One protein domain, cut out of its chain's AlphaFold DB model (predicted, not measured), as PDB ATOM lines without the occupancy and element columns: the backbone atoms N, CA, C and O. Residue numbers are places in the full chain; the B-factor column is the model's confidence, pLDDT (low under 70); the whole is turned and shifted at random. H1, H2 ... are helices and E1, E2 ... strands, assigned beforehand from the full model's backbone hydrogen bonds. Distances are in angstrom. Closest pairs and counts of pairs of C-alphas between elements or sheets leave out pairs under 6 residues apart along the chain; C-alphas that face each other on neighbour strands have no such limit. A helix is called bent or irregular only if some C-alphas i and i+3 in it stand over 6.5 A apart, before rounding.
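AT A GLANCE: This is residues 79 to 166 of the 194 residues of an uncharacterized protein of Phytophthora kernoviae (UniProt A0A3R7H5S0). A long two-stranded hairpin, E1 and E2, has the long helix H1 packed along it, mostly on E1; the bent helix H2 folds round the rest, its arm H2a meeting the strands by few contacts and its arm H2b crossing H1. The 88 printed residues run H1, E1, E2, H2, with an antiparallel sheet E1 - E2, in a mixed class of helices and strands. The whole is compact, radius of gyration of the C-alphas 13.5 A, yet elongated, spanning 37 by 23 by 20 A.

IN THESE COORDINATES: Find C-alpha 79 at (-2.184, 4.560, -33.423); from there H1, residues 79 to 102, runs 34.1 A. Next come E1, residues 106 to 115, 25.8 A long and bending by 56 degrees at residue 112, and E2, residues 122 to 130, 24.7 A. H2, residues 140 to 164, was assigned as one helix by its hydrogen bonds but is bent: C-alphas 152 and 155 are 7.1 A apart. Its arms are H2a, residues 140 to 152, 18.6 A, and H2b, residues 155 to 164, 14.3 A, ending at C-alpha 164 (-8.979, -7.330, -43.216).

HOW THE PARTS SIT: In the hairpin E1 and E2, look for N 107 and O 129, 2.9 A, and N 125 and O 112, 2.8 A, within hydrogen-bond range. The closest C-alphas of H1 and E1 are Gly 84 and Ala 113, 5.2 A. Those of E2 and H2a are Pro 128 and Val 143, 6.7 A. H1, with residues 87 to 94 alone, touches H2b, closest C-alphas Val 91 and Val 157, 7.0 A, at a steep tilt of 57 degrees, opposite ways. The arms H2a and H2b stand at a steep tilt of 58 degrees. H1 and H2a are apart. In H1, H2a and H2b every O i to N i+4 pair is within hydrogen-bond range.

THE WHOLE: The two C-alphas farthest apart, Asp 118 and Ser 133, are 38.3 A apart. The printed part has no cut and no long link. Residues 134 to 136 are under pLDDT 70.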
ATOM      1  N   ARG A  79      -1.563   5.855 -33.132       83.19
ATOM      2  CA  ARG A  79      -2.184   4.560 -33.423       83.19
ATOM      3  C   ARG A  79      -3.695   4.648 -33.669       83.19
ATOM      4  O   ARG A  79      -4.211   3.896 -34.481       83.19
ATOM      5  N   GLN A  80      -4.420   5.507 -32.957       86.75
ATOM      6  CA  GLN A  80      -5.849   5.724 -33.208       86.75
ATOM      7  C   GLN A  80      -6.074   6.402 -34.559       86.75
ATOM      8  O   GLN A  80      -6.981   5.995 -35.277       86.75
ATOM      9  N   GLU A  81      -5.239   7.381 -34.915       86.69
ATOM     10  CA  GLU A  81      -5.305   8.043 -36.223       86.69
ATOM     11  C   GLU A  81      -5.023   7.050 -37.350       86.69
ATOM     12  O   GLU A  81      -5.813   6.946 -38.285       86.69
ATOM     13  N   SER A  82      -3.957   6.252 -37.231       87.62
ATOM     14  CA  SER A  82      -3.596   5.284 -38.270       87.62
ATOM     15  C   SER A  82      -4.659   4.203 -38.457       87.62
ATOM     16  O   SER A  82      -5.030   3.894 -39.587       87.62
ATOM     17  N   VAL A  83      -5.206   3.667 -37.360       88.69
ATOM     18  CA  VAL A  83      -6.319   2.708 -37.416       88.69
ATOM     19  C   VAL A  83      -7.571   3.365 -37.995       88.69
ATOM     20  O   VAL A  83      -8.263   2.741 -38.796       88.69
ATOM     21  N   GLY A  84      -7.861   4.612 -37.618       88.06
ATOM     22  CA  GLY A  84      -9.004   5.364 -38.128       88.06
ATOM     23  C   GLY A  84      -8.939   5.540 -39.641       88.06
ATOM     24  O   GLY A  84      -9.898   5.201 -40.329       88.06
ATOM     25  N   ILE A  85      -7.787   5.983 -40.155       90.50
ATOM     26  CA  ILE A  85      -7.549   6.173 -41.591       90.50
ATOM     27  C   ILE A  85      -7.651   4.838 -42.334       90.50
ATOM     28  O   ILE A  85      -8.400   4.746 -43.301       90.50
ATOM     29  N   ALA A  86      -6.981   3.788 -41.849       90.38
ATOM     30  CA  ALA A  86      -6.992   2.479 -42.503       90.38
ATOM     31  C   ALA A  86      -8.402   1.871 -42.583       90.38
ATOM     32  O   ALA A  86      -8.800   1.341 -43.619       90.38
ATOM     33  N   VAL A  87      -9.185   1.961 -41.500       91.81
ATOM     34  CA  VAL A  87     -10.577   1.480 -41.498       91.81
ATOM     35  C   VAL A  87     -11.439   2.320 -42.431       91.81
ATOM     36  O   VAL A  87     -12.241   1.760 -43.174       91.81
ATOM     37  N   MET A  88     -11.287   3.642 -42.402       93.56
ATOM     38  CA  MET A  88     -12.058   4.546 -43.249       93.56
ATOM     39  C   MET A  88     -11.809   4.273 -44.735       93.56
ATOM     40  O   MET A  88     -12.769   4.084 -45.475       93.56
ATOM     41  N   GLU A  89     -10.546   4.186 -45.153       92.69
ATOM     42  CA  GLU A  89     -10.153   3.909 -46.537       92.69
ATOM     43  C   GLU A  89     -10.660   2.539 -47.003       92.69
ATOM     44  O   GLU A  89     -11.285   2.425 -48.057       92.69
ATOM     45  N   TYR A  90     -10.474   1.506 -46.180       93.19
ATOM     46  CA  TYR A  90     -10.942   0.164 -46.508       93.19
ATOM     47  C   TYR A  90     -12.466   0.105 -46.670       93.19
ATOM     48  O   TYR A  90     -12.969  -0.456 -47.643       93.19
ATOM     49  N   VAL A  91     -13.219   0.695 -45.735       93.12
ATOM     50  CA  VAL A  91     -14.688   0.707 -45.806       93.12
ATOM     51  C   VAL A  91     -15.170   1.560 -46.979       93.12
ATOM     52  O   VAL A  91     -16.146   1.189 -47.628       93.12
ATOM     53  N   GLN A  92     -14.491   2.667 -47.286       92.75
ATOM     54  CA  GLN A  92     -14.815   3.500 -48.440       92.75
ATOM     55  C   GLN A  92     -14.678   2.713 -49.751       92.75
ATOM     56  O   GLN A  92     -15.620   2.694 -50.543       92.75
ATOM     57  N   ASN A  93     -13.554   2.015 -49.946       93.12
ATOM     58  CA  ASN A  93     -13.317   1.187 -51.133       93.12
ATOM     59  C   ASN A  93     -14.339   0.050 -51.239       93.12
ATOM     60  O   ASN A  93     -14.943  -0.144 -52.290       93.12
ATOM     61  N   LEU A  94     -14.619  -0.624 -50.121       91.94
ATOM     62  CA  LEU A  94     -15.608  -1.698 -50.057       91.94
ATOM     63  C   LEU A  94     -17.013  -1.234 -50.487       91.94
ATOM     64  O   LEU A  94     -17.734  -1.966 -51.162       91.94
ATOM     65  N   LEU A  95     -17.421  -0.027 -50.084       90.19
ATOM     66  CA  LEU A  95     -18.727   0.523 -50.454       90.19
ATOM     67  C   LEU A  95     -18.770   1.058 -51.887       90.19
ATOM     68  O   LEU A  95     -19.853   1.062 -52.471       90.19
ATOM     69  N   TYR A  96     -17.644   1.497 -52.453       89.56
ATOM     70  CA  TYR A  96     -17.574   1.825 -53.877       89.56
ATOM     71  C   TYR A  96     -17.722   0.569 -54.740       89.56
ATOM     72  O   TYR A  96     -18.569   0.555 -55.626       89.56
ATOM     73  N   GLU A  97     -17.005  -0.510 -54.414       89.44
ATOM     74  CA  GLU A  97     -17.128  -1.794 -55.118       89.44
ATOM     75  C   GLU A  97     -18.566  -2.344 -55.067       89.44
ATOM     76  O   GLU A  97     -19.119  -2.764 -56.084       89.44
ATOM     77  N   ASP A  98     -19.214  -2.298 -53.899       87.31
ATOM     78  CA  ASP A  98     -20.619  -2.706 -53.755       87.31
ATOM     79  C   ASP A  98     -21.582  -1.788 -54.527       87.31
ATOM     80  O   ASP A  98     -22.556  -2.261 -55.118       87.31
ATOM     81  N   ALA A  99     -21.314  -0.479 -54.563       85.44
ATOM     82  CA  ALA A  99     -22.128   0.473 -55.310       85.44
ATOM     83  C   ALA A  99     -22.034   0.256 -56.825       85.44
ATOM     84  O   ALA A  99     -23.068   0.346 -57.492       85.44
ATOM     85  N   ASP A 100     -20.849  -0.078 -57.340       83.56
ATOM     86  CA  ASP A 100     -20.634  -0.414 -58.750       83.56
ATOM     87  C   ASP A 100     -21.407  -1.684 -59.137       83.56
ATOM     88  O   ASP A 100     -22.079  -1.717 -60.168       83.56
ATOM     89  N   VAL A 101     -21.400  -2.705 -58.271       83.00
ATOM     90  CA  VAL A 101     -22.166  -3.949 -58.477       83.00
ATOM     91  C   VAL A 101     -23.676  -3.710 -58.378       83.00
ATOM     92  O   VAL A 101     -24.453  -4.259 -59.160       83.00
ATOM     93  N   SER A 102     -24.112  -2.893 -57.419       79.62
ATOM     94  CA  SER A 102     -25.529  -2.598 -57.186       79.62
ATOM     95  C   SER A 102     -26.098  -1.540 -58.144       79.62
ATOM     96  O   SER A 102     -27.315  -1.328 -58.131       79.62
ATOM     97  N   GLY A 103     -25.261  -0.839 -58.917       79.75
ATOM     98  CA  GLY A 103     -25.671   0.288 -59.758       79.75
ATOM     99  C   GLY A 103     -26.224   1.473 -58.959       79.75
ATOM    100  O   GLY A 103     -27.181   2.124 -59.381       79.75
ATOM    101  N   ALA A 104     -25.699   1.721 -57.757       81.00
ATOM    102  CA  ALA A 104     -26.222   2.764 -56.886       81.00
ATOM    103  C   ALA A 104     -25.586   4.136 -57.162       81.00
ATOM    104  O   ALA A 104     -24.450   4.384 -56.782       81.00
ATOM    105  N   ASP A 105     -26.375   5.081 -57.679       80.25
ATOM    106  CA  ASP A 105     -25.947   6.467 -57.953       80.25
ATOM    107  C   ASP A 105     -25.398   7.248 -56.743       80.25
ATOM    108  O   ASP A 105     -24.722   8.265 -56.914       80.25
ATOM    109  N   ILE A 106     -25.795   6.877 -55.521       84.56
ATOM    110  CA  ILE A 106     -25.487   7.628 -54.298       84.56
ATOM    111  C   ILE A 106     -24.733   6.725 -53.334       84.56
ATOM    112  O   ILE A 106     -25.219   5.661 -52.922       84.56
ATOM    113  N   VAL A 107     -23.562   7.205 -52.934       87.19
ATOM    114  CA  VAL A 107     -22.618   6.490 -52.082       87.19
ATOM    115  C   VAL A 107     -22.308   7.351 -50.855       87.19
ATOM    116  O   VAL A 107     -22.246   8.579 -50.956       87.19
ATOM    117  N   PRO A 108     -22.187   6.750 -49.661       89.38
ATOM    118  CA  PRO A 108     -21.646   7.454 -48.508       89.38
ATOM    119  C   PRO A 108     -20.155   7.725 -48.714       89.38
ATOM    120  O   PRO A 108     -19.377   6.803 -48.952       89.38
ATOM    121  N   THR A 109     -19.763   8.986 -48.570       90.19
ATOM    122  CA  THR A 109     -18.360   9.395 -48.501       90.19
ATOM    123  C   THR A 109     -18.012   9.655 -47.043       90.19
ATOM    124  O   THR A 109     -18.634  10.510 -46.408       90.19
ATOM    125  N   PHE A 110     -17.056   8.911 -46.493       90.56
ATOM    126  CA  PHE A 110     -16.582   9.109 -45.127       90.56
ATOM    127  C   PHE A 110     -15.636  10.311 -45.053       90.56
ATOM    128  O   PHE A 110     -14.732  10.447 -45.870       90.56
ATOM    129  N   VAL A 111     -15.872  11.194 -44.081       88.56
ATOM    130  CA  VAL A 111     -15.102  12.437 -43.891       88.56
ATOM    131  C   VAL A 111     -14.193  12.330 -42.677       88.56
ATOM    132  O   VAL A 111     -13.049  12.766 -42.714       88.56
ATOM    133  N   GLU A 112     -14.700  11.734 -41.598       88.44
ATOM    134  CA  GLU A 112     -13.978  11.625 -40.337       88.44
ATOM    135  C   GLU A 112     -14.185  10.245 -39.715       88.44
ATOM    136  O   GLU A 112     -15.267   9.656 -39.794       88.44
ATOM    137  N   ALA A 113     -13.148   9.749 -39.045       90.81
ATOM    138  CA  ALA A 113     -13.183   8.513 -38.280       90.81
ATOM    139  C   ALA A 113     -12.705   8.786 -36.854       90.81
ATOM    140  O   ALA A 113     -11.573   9.221 -36.644       90.81
ATOM    141  N   THR A 114     -13.548   8.501 -35.865       88.31
ATOM    142  CA  THR A 114     -13.157   8.569 -34.455       88.31
ATOM    143  C   THR A 114     -12.990   7.165 -33.900       88.31
ATOM    144  O   THR A 114     -13.867   6.304 -34.003       88.31
ATOM    145  N   VAL A 115     -11.821   6.911 -33.317       88.44
ATOM    146  CA  VAL A 115     -11.466   5.607 -32.757       88.44
ATOM    147  C   VAL A 115     -11.366   5.729 -31.246       88.44
ATOM    148  O   VAL A 115     -10.664   6.598 -30.727       88.44
ATOM    149  N   SER A 116     -12.046   4.838 -30.527       86.81
ATOM    150  CA  SER A 116     -11.963   4.794 -29.065       86.81
ATOM    151  C   SER A 116     -10.526   4.524 -28.590       86.81
ATOM    152  O   SER A 116      -9.788   3.812 -29.273       86.81
ATOM    153  N   PRO A 117     -10.116   5.032 -27.412       83.56
ATOM    154  CA  PRO A 117      -8.755   4.843 -26.889       83.56
ATOM    155  C   PRO A 117      -8.325   3.378 -26.740       83.56
ATOM    156  O   PRO A 117      -7.139   3.066 -26.795       83.56
ATOM    157  N   ASP A 118      -9.284   2.470 -26.564       83.81
ATOM    158  CA  ASP A 118      -9.072   1.026 -26.459       83.81
ATOM    159  C   ASP A 118      -9.081   0.292 -27.816       83.81
ATOM    160  O   ASP A 118      -8.934  -0.931 -27.850       83.81
ATOM    161  N   LEU A 119      -9.250   1.027 -28.924       84.06
ATOM    162  CA  LEU A 119      -9.368   0.539 -30.305       84.06
ATOM    163  C   LEU A 119     -10.524  -0.450 -30.539       84.06
ATOM    164  O   LEU A 119     -10.526  -1.179 -31.530       84.06
ATOM    165  N   ARG A 120     -11.516  -0.507 -29.640       84.31
ATOM    166  CA  ARG A 120     -12.633  -1.467 -29.751       84.31
ATOM    167  C   ARG A 120     -13.831  -0.930 -30.510       84.31
ATOM    168  O   ARG A 120     -14.680  -1.709 -30.943       84.31
ATOM    169  N   ARG A 121     -13.936   0.390 -30.625       87.44
ATOM    170  CA  ARG A 121     -15.032   1.065 -31.316       87.44
ATOM    171  C   ARG A 121     -14.452   2.073 -32.288       87.44
ATOM    172  O   ARG A 121     -13.572   2.850 -31.922       87.44
ATOM    173  N   VAL A 122     -14.978   2.042 -33.500       89.69
ATOM    174  CA  VAL A 122     -14.704   3.011 -34.554       89.69
ATOM    175  C   VAL A 122     -16.047   3.599 -34.948       89.69
ATOM    176  O   VAL A 122     -16.992   2.852 -35.203       89.69
ATOM    177  N   VAL A 123     -16.142   4.922 -34.953       90.88
ATOM    178  CA  VAL A 123     -17.307   5.656 -35.436       90.88
ATOM    179  C   VAL A 123     -16.880   6.377 -36.702       90.88
ATOM    180  O   VAL A 123     -15.916   7.137 -36.694       90.88
ATOM    181  N   LEU A 124     -17.583   6.102 -37.794       92.44
ATOM    182  CA  LEU A 124     -17.324   6.708 -39.093       92.44
ATOM    183  C   LEU A 124     -18.409   7.743 -39.388       92.44
ATOM    184  O   LEU A 124     -19.602   7.426 -39.369       92.44
ATOM    185  N   PHE A 125     -17.994   8.971 -39.675       91.94
ATOM    186  CA  PHE A 125     -18.868  10.054 -40.104       91.94
ATOM    187  C   PHE A 125     -18.884  10.117 -41.623       91.94
ATOM    188  O   PHE A 125     -17.833  10.119 -42.261       91.94
ATOM    189  N   TRP A 126     -20.079  10.172 -42.205       92.81
ATOM    190  CA  TRP A 126     -20.263  10.147 -43.650       92.81
ATOM    191  C   TRP A 126     -21.215  11.236 -44.128       92.81
ATOM    192  O   TRP A 126     -22.116  11.669 -43.405       92.81
ATOM    193  N   ILE A 127     -21.027  11.636 -45.382       90.12
ATOM    194  CA  ILE A 127     -21.875  12.567 -46.122       90.12
ATOM    195  C   ILE A 127     -22.359  11.853 -47.395       90.12
ATOM    196  O   ILE A 127     -21.568  11.171 -48.048       90.12
ATOM    197  N   PRO A 128     -23.653  11.942 -47.759       89.00
ATOM    198  CA  PRO A 128     -24.145  11.348 -48.997       89.00
ATOM    199  C   PRO A 128     -23.607  12.125 -50.200       89.00
ATOM    200  O   PRO A 128     -23.846  13.329 -50.308       89.00
ATOM    201  N   MET A 129     -22.954  11.433 -51.130       85.62
ATOM    202  CA  MET A 129     -22.434  12.024 -52.359       85.62
ATOM    203  C   MET A 129     -22.959  11.264 -53.577       85.62
ATOM    204  O   MET A 129     -23.162  10.049 -53.541       85.62
ATOM    205  N   ARG A 130     -23.239  11.995 -54.659       84.00
ATOM    206  CA  ARG A 130     -23.667  11.409 -55.928       84.00
ATOM    207  C   ARG A 130     -22.443  11.139 -56.797       84.00
ATOM    208  O   ARG A 130     -21.628  12.036 -56.997       84.00
ATOM    209  N   LEU A 131     -22.336   9.925 -57.328       75.88
ATOM    210  CA  LEU A 131     -21.274   9.570 -58.267       75.88
ATOM    211  C   LEU A 131     -21.439  10.404 -59.550       75.88
ATOM    212  O   LEU A 131     -22.523  10.453 -60.129       75.88
ATOM    213  N   GLY A 132     -20.383  11.111 -59.964       71.12
ATOM    214  CA  GLY A 132     -20.375  11.916 -61.195       71.12
ATOM    215  C   GLY A 132     -20.983  13.321 -61.091       71.12
ATOM    216  O   GLY A 132     -21.144  13.995 -62.107       71.12
ATOM    217  N   SER A 133     -21.333  13.805 -59.897       71.00
ATOM    218  CA  SER A 133     -21.722  15.208 -59.696       71.00
ATOM    219  C   SER A 133     -21.290  15.689 -58.314       71.00
ATOM    220  O   SER A 133     -21.965  15.423 -57.317       71.00
ATOM    221  N   GLU A 134     -20.185  16.431 -58.254       61.81
ATOM    222  CA  GLU A 134     -19.829  17.194 -57.059       61.81
ATOM    223  C   GLU A 134     -20.925  18.243 -56.809       61.81
ATOM    224  O   GLU A 134     -21.276  19.020 -57.694       61.81
ATOM    225  N   ASN A 135     -21.467  18.277 -55.590       62.34
ATOM    226  CA  ASN A 135     -22.321  19.352 -55.055       62.34
ATOM    227  C   ASN A 135     -23.835  19.298 -55.323       62.34
ATOM    228  O   ASN A 135     -24.536  20.261 -55.005       62.34
ATOM    229  N   GLN A 136     -24.398  18.189 -55.815       69.25
ATOM    230  CA  GLN A 136     -25.861  18.076 -55.853       69.25
ATOM    231  C   GLN A 136     -26.423  17.758 -54.458       69.25
ATOM    232  O   GLN A 136     -26.065  16.759 -53.834       69.25
ATOM    233  N   THR A 137     -27.349  18.589 -53.973       75.00
ATOM    234  CA  THR A 137     -28.041  18.348 -52.703       75.00
ATOM    235  C   THR A 137     -28.902  17.087 -52.799       75.00
ATOM    236  O   THR A 137     -29.817  16.970 -53.615       75.00
ATOM    237  N   VAL A 138     -28.595  16.100 -51.957       80.88
ATOM    238  CA  VAL A 138     -29.329  14.834 -51.923       80.88
ATOM    239  C   VAL A 138     -30.640  15.023 -51.158       80.88
ATOM    240  O   VAL A 138     -30.658  15.463 -50.011       80.88
ATOM    241  N   GLY A 139     -31.765  14.673 -51.786       83.06
ATOM    242  CA  GLY A 139     -33.080  14.759 -51.148       83.06
ATOM    243  C   GLY A 139     -33.210  13.829 -49.933       83.06
ATOM    244  O   GLY A 139     -32.733  12.693 -49.961       83.06
ATOM    245  N   LYS A 140     -33.929  14.277 -48.891       88.31
ATOM    246  CA  LYS A 140     -34.063  13.580 -47.590       88.31
ATOM    247  C   LYS A 140     -34.434  12.093 -47.706       88.31
ATOM    248  O   LYS A 140     -33.804  11.257 -47.073       88.31
ATOM    249  N   ARG A 141     -35.377  11.746 -48.595       87.81
ATOM    250  CA  ARG A 141     -35.800  10.349 -48.837       87.81
ATOM    251  C   ARG A 141     -34.654   9.442 -49.297       87.81
ATOM    252  O   ARG A 141     -34.581   8.286 -48.896       87.81
ATOM    253  N   LYS A 142     -33.756   9.956 -50.145       86.19
ATOM    254  CA  LYS A 142     -32.604   9.188 -50.636       86.19
ATOM    255  C   LYS A 142     -31.551   9.011 -49.540       86.19
ATOM    256  O   LYS A 142     -30.953   7.945 -49.451       86.19
ATOM    257  N   VAL A 143     -31.381  10.014 -48.676       89.06
ATOM    258  CA  VAL A 143     -30.515   9.917 -47.489       89.06
ATOM    259  C   VAL A 143     -31.036   8.856 -46.517       89.06
ATOM    260  O   VAL A 143     -30.261   8.033 -46.039       89.06
ATOM    261  N   GLU A 144     -32.345   8.818 -46.264       89.88
ATOM    262  CA  GLU A 144     -32.970   7.785 -45.424       89.88
ATOM    263  C   GLU A 144     -32.815   6.380 -46.019       89.88
ATOM    264  O   GLU A 144     -32.463   5.441 -45.305       89.88
ATOM    265  N   ALA A 145     -33.014   6.230 -47.333       89.44
ATOM    266  CA  ALA A 145     -32.790   4.962 -48.023       89.44
ATOM    267  C   ALA A 145     -31.331   4.493 -47.899       89.44
ATOM    268  O   ALA A 145     -31.079   3.325 -47.606       89.44
ATOM    269  N   LEU A 146     -30.374   5.412 -48.053       89.75
ATOM    270  CA  LEU A 146     -28.953   5.123 -47.895       89.75
ATOM    271  C   LEU A 146     -28.612   4.744 -46.448       89.75
ATOM    272  O   LEU A 146     -27.894   3.769 -46.231       89.75
ATOM    273  N   LYS A 147     -29.186   5.434 -45.456       91.69
ATOM    274  CA  LYS A 147     -29.049   5.068 -44.039       91.69
ATOM    275  C   LYS A 147     -29.566   3.651 -43.778       91.69
ATOM    276  O   LYS A 147     -28.878   2.866 -43.136       91.69
ATOM    277  N   ASN A 148     -30.737   3.304 -44.312       92.00
ATOM    278  CA  ASN A 148     -31.310   1.960 -44.182       92.00
ATOM    279  C   ASN A 148     -30.477   0.887 -44.895       92.00
ATOM    280  O   ASN A 148     -30.432  -0.261 -44.451       92.00
ATOM    281  N   ARG A 149     -29.816   1.231 -46.006       89.56
ATOM    282  CA  ARG A 149     -28.872   0.328 -46.672       89.56
ATOM    283  C   ARG A 149     -27.637   0.100 -45.802       89.56
ATOM    284  O   ARG A 149     -27.287  -1.048 -45.553       89.56
ATOM    285  N   LEU A 150     -27.041   1.173 -45.286       90.81
ATOM    286  CA  LEU A 150     -25.876   1.109 -44.406       90.81
ATOM    287  C   LEU A 150     -26.140   0.278 -43.146       90.81
ATOM    288  O   LEU A 150     -25.312  -0.554 -42.788       90.81
ATOM    289  N   THR A 151     -27.303   0.429 -42.505       92.31
ATOM    290  CA  THR A 151     -27.652  -0.383 -41.324       92.31
ATOM    291  C   THR A 151     -27.806  -1.866 -41.662       92.31
ATOM    292  O   THR A 151     -27.383  -2.723 -40.891       92.31
ATOM    293  N   ARG A 152     -28.347  -2.205 -42.841       91.56
ATOM    294  CA  ARG A 152     -28.399  -3.600 -43.320       91.56
ATOM    295  C   ARG A 152     -27.005  -4.153 -43.628       91.56
ATOM    296  O   ARG A 152     -26.736  -5.322 -43.351       91.56
ATOM    297  N   GLN A 153     -26.128  -3.319 -44.180       90.25
ATOM    298  CA  GLN A 153     -24.758  -3.682 -44.541       90.25
ATOM    299  C   GLN A 153     -23.798  -3.693 -43.346       90.25
ATOM    300  O   GLN A 153     -22.745  -4.316 -43.438       90.25
ATOM    301  N   GLU A 154     -24.158  -3.102 -42.205       90.75
ATOM    302  CA  GLU A 154     -23.294  -2.970 -41.023       90.75
ATOM    303  C   GLU A 154     -22.649  -4.302 -40.607       90.75
ATOM    304  O   GLU A 154     -21.436  -4.389 -40.414       90.75
ATOM    305  N   ARG A 155     -23.435  -5.383 -40.524       91.31
ATOM    306  CA  ARG A 155     -22.923  -6.711 -40.138       91.31
ATOM    307  C   ARG A 155     -21.967  -7.294 -41.181       91.31
ATOM    308  O   ARG A 155     -21.101  -8.099 -40.834       91.31
ATOM    309  N   TRP A 156     -22.161  -6.973 -42.455       92.44
ATOM    310  CA  TRP A 156     -21.264  -7.399 -43.524       92.44
ATOM    311  C   TRP A 156     -19.965  -6.591 -43.483       92.44
ATOM    312  O   TRP A 156     -18.911  -7.199 -43.317       92.44
ATOM    313  N   VAL A 157     -20.047  -5.257 -43.455       91.75
ATOM    314  CA  VAL A 157     -18.887  -4.360 -43.324       91.75
ATOM    315  C   VAL A 157     -18.054  -4.722 -42.096       91.75
ATOM    316  O   VAL A 157     -16.842  -4.890 -42.195       91.75
ATOM    317  N   ARG A 158     -18.694  -4.943 -40.941       90.69
ATOM    318  CA  ARG A 158     -18.003  -5.350 -39.711       90.69
ATOM    319  C   ARG A 158     -17.217  -6.646 -39.895       90.69
ATOM    320  O   ARG A 158     -16.092  -6.730 -39.413       90.69
ATOM    321  N   ARG A 159     -17.787  -7.644 -40.580       90.00
ATOM    322  CA  ARG A 159     -17.098  -8.913 -40.863       90.00
ATOM    323  C   ARG A 159     -15.906  -8.696 -41.794       90.00
ATOM    324  O   ARG A 159     -14.816  -9.157 -41.460       90.00
ATOM    325  N   SER A 160     -16.085  -7.943 -42.875       90.94
ATOM    326  CA  SER A 160     -15.013  -7.623 -43.824       90.94
ATOM    327  C   SER A 160     -13.858  -6.884 -43.143       90.94
ATOM    328  O   SER A 160     -12.712  -7.308 -43.245       90.94
ATOM    329  N   VAL A 161     -14.153  -5.862 -42.331       90.00
ATOM    330  CA  VAL A 161     -13.140  -5.120 -41.557       90.00
ATOM    331  C   VAL A 161     -12.413  -6.034 -40.569       90.00
ATOM    332  O   VAL A 161     -11.190  -5.973 -40.465       90.00
ATOM    333  N   THR A 162     -13.123  -6.913 -39.851       87.75
ATOM    334  CA  THR A 162     -12.462  -7.842 -38.916       87.75
ATOM    335  C   THR A 162     -11.544  -8.838 -39.615       87.75
ATOM    336  O   THR A 162     -10.507  -9.183 -39.051       87.75
ATOM    337  N   GLN A 163     -11.904  -9.281 -40.823       86.81
ATOM    338  CA  GLN A 163     -11.061 -10.151 -41.641       86.81
ATOM    339  C   GLN A 163      -9.844  -9.391 -42.173       86.81
ATOM    340  O   GLN A 163      -8.727  -9.880 -42.040       86.81
ATOM    341  N   HIS A 164     -10.047  -8.177 -42.689       86.88
ATOM    342  CA  HIS A 164      -8.979  -7.330 -43.216       86.88
ATOM    343  C   HIS A 164      -7.940  -6.967 -42.148       86.88
ATOM    344  O   HIS A 164      -6.739  -7.077 -42.375       86.88
ATOM    345  N   LEU A 165      -8.398  -6.615 -40.946       83.62
ATOM    346  CA  LEU A 165      -7.531  -6.306 -39.808       83.62
ATOM    347  C   LEU A 165      -7.028  -7.555 -39.061       83.62
ATOM    348  O   LEU A 165      -6.340  -7.419 -38.047       83.62
ATOM    349  N   ASN A 166      -7.395  -8.760 -39.515       84.75
ATOM    350  CA  ASN A 166      -7.072 -10.046 -38.890       84.75
ATOM    351  C   ASN A 166      -7.314 -10.062 -37.364       84.75
ATOM    352  O   ASN A 166      -6.488 -10.510 -36.560       84.75
TER     353      ASN A 166